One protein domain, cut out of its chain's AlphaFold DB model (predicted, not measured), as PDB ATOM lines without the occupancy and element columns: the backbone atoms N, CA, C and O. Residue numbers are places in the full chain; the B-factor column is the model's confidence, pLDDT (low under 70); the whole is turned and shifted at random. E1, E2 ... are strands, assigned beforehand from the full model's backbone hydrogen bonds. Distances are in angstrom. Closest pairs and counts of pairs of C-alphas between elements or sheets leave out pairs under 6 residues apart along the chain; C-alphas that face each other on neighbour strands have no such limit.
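What this domain is: This is residues 36 to 77 of the 87 residues of an uncharacterized protein of Mycobacterium rhizamassiliense (UniProt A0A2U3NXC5). With little regular structure, this is a small twisted sheet of four short strands, with a wide loop, residues 39 to 56, that swings out from E1 and folds back to E2. The sheet is a meander, each strand the antiparallel neighbour of the one before, in the order E1, E2, E3, E4 along the chain and across the sheet. The printed part has 42 residues, no named helix, and is all strand, with only 16 residues in named elements. It is compact, with a radius of gyration of the C-alphas of 9.4 A, and spans 27 by 19 by 15 A.

Where its parts are: Find E2, residues 57 to 62, 15.5 A long, from C-alpha 57 at (148.418, 152.714, 131.266). E3 is residues 65 to 68, 9.8 A; E1 is residues 36 to 38, 6.8 A; E4 is residues 74 to 76, 6.0 A, ending at (142.045, 138.104, 133.493).

How they stand to each other: Look first at the hairpin E2 and E3, where N 60 and O 67 are 2.8 A apart. In hairpin E1 and E2, N 38 and O 57 are 2.8 A apart; in hairpin E3 and E4, N 66 and O 75 are 2.8 A apart. E1 is apart from E3 and E4.

The domain as a whole: The farthest C-alphas, Gly 41 and Tyr 63, are 27.2 A apart. The printed part has no cut; the link E1 to E2 is long, and no printed residue is under 70 in pLDDT.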
ATOM      1  N   GLY A  36     140.027 153.136 128.128       76.19
ATOM      2  CA  GLY A  36     140.300 154.047 129.226       76.19
ATOM      3  C   GLY A  36     141.802 154.274 129.363       76.19
ATOM      4  O   GLY A  36     142.613 153.510 128.844       76.19
ATOM      5  N   GLN A  37     142.166 155.320 130.092       79.56
ATOM      6  CA  GLN A  37     143.530 155.542 130.548       79.56
ATOM      7  C   GLN A  37     143.512 155.620 132.070       79.56
ATOM      8  O   GLN A  37     142.549 156.109 132.657       79.56
ATOM      9  N   TRP A  38     144.555 155.102 132.700       81.25
ATOM     10  CA  TRP A  38     144.821 155.277 134.117       81.25
ATOM     11  C   TRP A  38     146.241 155.784 134.295       81.25
ATOM     12  O   TRP A  38     147.163 155.262 133.670       81.25
ATOM     13  N   CYS A  39     146.421 156.782 135.149       81.50
ATOM     14  CA  CYS A  39     147.720 157.374 135.424       81.50
ATOM     15  C   CYS A  39     148.126 157.282 136.907       81.50
ATOM     16  O   CYS A  39     147.279 157.149 137.796       81.50
ATOM     17  N   PRO A  40     149.435 157.413 137.198       79.19
ATOM     18  CA  PRO A  40     149.954 157.497 138.557       79.19
ATOM     19  C   PRO A  40     149.256 158.580 139.381       79.19
ATOM     20  O   PRO A  40     149.212 159.744 138.989       79.19
ATOM     21  N   GLY A  41     148.741 158.201 140.550       75.12
ATOM     22  CA  GLY A  41     147.997 159.102 141.437       75.12
ATOM     23  C   GLY A  41     146.477 159.010 141.293       75.12
ATOM     24  O   GLY A  41     145.763 159.491 142.174       75.12
ATOM     25  N   GLU A  42     145.969 158.333 140.262       75.44
ATOM     26  CA  GLU A  42     144.553 157.989 140.161       75.44
ATOM     27  C   GLU A  42     144.249 156.677 140.887       75.44
ATOM     28  O   GLU A  42     145.079 155.768 140.992       75.44
ATOM     29  N   ARG A  43     143.015 156.538 141.379       76.94
ATOM     30  CA  ARG A  43     142.564 155.273 141.965       76.94
ATOM     31  C   ARG A  43     142.538 154.206 140.873       76.94
ATOM     32  O   ARG A  43     141.866 154.394 139.863       76.94
ATOM     33  N   ILE A  44     143.199 153.071 141.113       78.81
ATOM     34  CA  ILE A  44     143.098 151.916 140.212       78.81
ATOM     35  C   ILE A  44     141.611 151.545 140.071       78.81
ATOM     36  O   ILE A  44     140.926 151.410 141.095       78.81
ATOM     37  N   PRO A  45     141.086 151.400 138.843       70.31
ATOM     38  CA  PRO A  45     139.696 151.031 138.614       70.31
ATOM     39  C   PRO A  45     139.369 149.701 139.300       70.31
ATOM     40  O   PRO A  45     138.407 149.636 140.072       70.31
ATOM     41  N   ASP A  46     140.247 148.706 139.144       79.69
ATOM     42  CA  ASP A  46     140.063 147.357 139.663       79.69
ATOM     43  C   ASP A  46     141.265 146.834 140.460       79.69
ATOM     44  O   ASP A  46     142.413 146.909 140.035       79.69
ATOM     45  N   ASN A  47     140.993 146.192 141.598       78.00
ATOM     46  CA  ASN A  47     142.037 145.700 142.508       78.00
ATOM     47  C   ASN A  47     142.789 144.450 142.009       78.00
ATOM     48  O   ASN A  47     143.795 144.077 142.604       78.00
ATOM     49  N   PHE A  48     142.292 143.757 140.978       81.75
ATOM     50  CA  PHE A  48     142.969 142.576 140.416       81.75
ATOM     51  C   PHE A  48     144.050 142.951 139.394       81.75
ATOM     52  O   PHE A  48     144.821 142.097 138.957       81.75
ATOM     53  N   ILE A  49     144.097 144.222 139.001       83.31
ATOM     54  CA  ILE A  49     145.031 144.736 138.015       83.31
ATOM     55  C   ILE A  49     146.275 145.238 138.741       83.31
ATOM     56  O   ILE A  49     146.188 146.032 139.675       83.31
ATOM     57  N   THR A  50     147.445 144.773 138.308       82.75
ATOM     58  CA  THR A  50     148.737 145.220 138.847       82.75
ATOM     59  C   THR A  50     149.427 146.102 137.814       82.75
ATOM     60  O   THR A  50     150.280 145.635 137.067       82.75
ATOM     61  N   TRP A  51     149.009 147.365 137.741       83.31
ATOM     62  CA  TRP A  51     149.638 148.364 136.877       83.31
ATOM     63  C   TRP A  51     150.888 148.970 137.511       83.31
ATOM     64  O   TRP A  51     151.015 149.042 138.736       83.31
ATOM     65  N   ASP A  52     151.815 149.400 136.658       81.31
ATOM     66  CA  ASP A  52     153.006 150.121 137.078       81.31
ATOM     67  C   ASP A  52     152.618 151.550 137.474       81.31
ATOM     68  O   ASP A  52     152.193 152.376 136.674       81.31
ATOM     69  N   MET A  53     152.807 151.845 138.756       81.62
ATOM     70  CA  MET A  53     152.496 153.131 139.380       81.62
ATOM     71  C   MET A  53     153.382 154.285 138.910       81.62
ATOM     72  O   MET A  53     153.211 155.399 139.393       81.62
ATOM     73  N   ASN A  54     154.338 154.045 138.015       82.81
ATOM     74  CA  ASN A  54     155.241 155.068 137.494       82.81
ATOM     75  C   ASN A  54     154.870 155.535 136.082       82.81
ATOM     76  O   ASN A  54     155.443 156.518 135.610       82.81
ATOM     77  N   VAL A  55     153.935 154.864 135.399       78.06
ATOM     78  CA  VAL A  55     153.555 155.181 134.016       78.06
ATOM     79  C   VAL A  55     152.042 155.202 133.841       78.06
ATOM     80  O   VAL A  55     151.299 154.565 134.581       78.06
ATOM     81  N   CYS A  56     151.572 155.958 132.851       79.50
ATOM     82  CA  CYS A  56     150.175 155.892 132.450       79.50
ATOM     83  C   CYS A  56     149.934 154.624 131.626       79.50
ATOM     84  O   CYS A  56     150.679 154.334 130.691       79.50
ATOM     85  N   HIS A  57     148.873 153.903 131.966       80.88
ATOM     86  CA  HIS A  57     148.418 152.714 131.266       80.88
ATOM     87  C   HIS A  57     147.165 153.032 130.461       80.88
ATOM     88  O   HIS A  57     146.173 153.528 130.995       80.88
ATOM     89  N   GLU A  58     147.194 152.704 129.176       82.88
ATOM     90  CA  GLU A  58     145.999 152.652 128.343       82.88
ATOM     91  C   GLU A  58     145.434 151.239 128.384       82.88
ATOM     92  O   GLU A  58     146.176 150.263 128.275       82.88
ATOM     93  N   TYR A  59     144.125 151.105 128.551       81.25
ATOM     94  CA  TYR A  59     143.502 149.803 128.711       81.25
ATOM     95  C   TYR A  59     142.122 149.732 128.070       81.25
ATOM     96  O   TYR A  59     141.427 150.735 127.925       81.25
ATOM     97  N   TYR A  60     141.681 148.528 127.723       82.12
ATOM     98  CA  TYR A  60     140.299 148.266 127.338       82.12
ATOM     99  C   TYR A  60     139.748 147.034 128.038       82.12
ATOM    100  O   TYR A  60     140.475 146.114 128.416       82.12
ATOM    101  N   TYR A  61     138.427 147.011 128.176       83.12
ATOM    102  CA  TYR A  61     137.711 145.861 128.701       83.12
ATOM    103  C   TYR A  61     137.408 144.872 127.577       83.12
ATOM    104  O   TYR A  61     136.812 145.207 126.551       83.12
ATOM    105  N   ASP A  62     137.818 143.633 127.794       82.81
ATOM    106  CA  ASP A  62     137.573 142.495 126.930       82.81
ATOM    107  C   ASP A  62     136.751 141.440 127.683       82.81
ATOM    108  O   ASP A  62     136.705 141.403 128.917       82.81
ATOM    109  N   TYR A  63     136.128 140.516 126.949       81.81
ATOM    110  CA  TYR A  63     135.422 139.394 127.575       81.81
ATOM    111  C   TYR A  63     136.379 138.527 128.413       81.81
ATOM    112  O   TYR A  63     135.972 137.882 129.379       81.81
ATOM    113  N   ARG A  64     137.670 138.531 128.063       84.62
ATOM    114  CA  ARG A  64     138.728 137.787 128.757       84.62
ATOM    115  C   ARG A  64     139.223 138.469 130.029       84.62
ATOM    116  O   ARG A  64     139.703 137.776 130.923       84.62
ATOM    117  N   GLY A  65     139.150 139.794 130.102       87.44
ATOM    118  CA  GLY A  65     139.813 140.572 131.144       87.44
ATOM    119  C   GLY A  65     139.989 142.033 130.759       87.44
ATOM    120  O   GLY A  65     139.432 142.497 129.767       87.44
ATOM    121  N   VAL A  66     140.825 142.733 131.515       86.62
ATOM    122  CA  VAL A  66     141.312 144.068 131.165       86.62
ATOM    123  C   VAL A  66     142.625 143.927 130.416       86.62
ATOM    124  O   VAL A  66     143.538 143.252 130.885       86.62
ATOM    125  N   VAL A  67     142.712 144.526 129.236       86.44
ATOM    126  CA  VAL A  67     143.896 144.453 128.381       86.44
ATOM    127  C   VAL A  67     144.555 145.815 128.340       86.44
ATOM    128  O   VAL A  67     143.918 146.791 127.961       86.44
ATOM    129  N   ASP A  68     145.825 145.864 128.708       85.50
ATOM    130  CA  ASP A  68     146.670 147.042 128.565       85.50
ATOM    131  C   ASP A  68     147.173 147.130 127.117       85.50
ATOM    132  O   ASP A  68     147.807 146.201 126.610       85.50
ATOM    133  N   THR A  69     146.873 148.227 126.426       79.88
ATOM    134  CA  THR A  69     147.241 148.430 125.016       79.88
ATOM    135  C   THR A  69     148.673 148.910 124.830       79.88
ATOM    136  O   THR A  69     149.207 148.775 123.727       79.88
ATOM    137  N   GLY A  70     149.292 149.461 125.875       76.44
ATOM    138  CA  GLY A  70     150.682 149.909 125.868       76.44
ATOM    139  C   GLY A  70     151.666 148.757 126.054       76.44
ATOM    140  O   GLY A  70     152.717 148.732 125.416       76.44
ATOM    141  N   THR A  71     151.313 147.769 126.882       78.19
ATOM    142  CA  THR A  71     152.173 146.603 127.170       78.19
ATOM    143  C   THR A  71     151.696 145.300 126.525       78.19
ATOM    144  O   THR A  71     152.482 144.364 126.376       78.19
ATOM    145  N   GLY A  72     150.420 145.209 126.139       79.62
ATOM    146  CA  GLY A  72     149.788 143.966 125.689       79.62
ATOM    147  C   GLY A  72     149.463 142.993 126.829       79.62
ATOM    148  O   GLY A  72     149.097 141.843 126.568       79.62
ATOM    149  N   ALA A  73     149.607 143.418 128.088       84.25
ATOM    150  CA  ALA A  73     149.291 142.596 129.247       84.25
ATOM    151  C   ALA A  73     147.776 142.370 129.364       84.25
ATOM    152  O   ALA A  73     146.980 143.299 129.232       84.25
ATOM    153  N   VAL A  74     147.373 141.129 129.648       86.94
ATOM    154  CA  VAL A  74     145.966 140.754 129.847       86.94
ATOM    155  C   VAL A  74     145.753 140.365 131.304       86.94
ATOM    156  O   VAL A  74     146.218 139.317 131.752       86.94
ATOM    157  N   TYR A  75     145.004 141.189 132.026       87.31
ATOM    158  CA  TYR A  75     144.582 140.953 133.400       87.31
ATOM    159  C   TYR A  75     143.228 140.246 133.384       87.31
ATOM    160  O   TYR A  75     142.184 140.866 133.181       87.31
ATOM    161  N   ALA A  76     143.251 138.921 133.536       86.62
ATOM    162  CA  ALA A  76     142.045 138.104 133.493       86.62
ATOM    163  C   ALA A  76     141.084 138.447 134.638       86.62
ATOM    164  O   ALA A  76     141.502 138.726 135.763       86.62
ATOM    165  N   TRP A  77     139.784 138.361 134.359       85.88
ATOM    166  CA  TRP A  77     138.764 138.523 135.386       85.88
ATOM    167  C   TRP A  77     138.930 137.464 136.487       85.88
ATOM    168  O   TRP A  77     139.084 136.279 136.171       85.88
TER     169      TRP A  77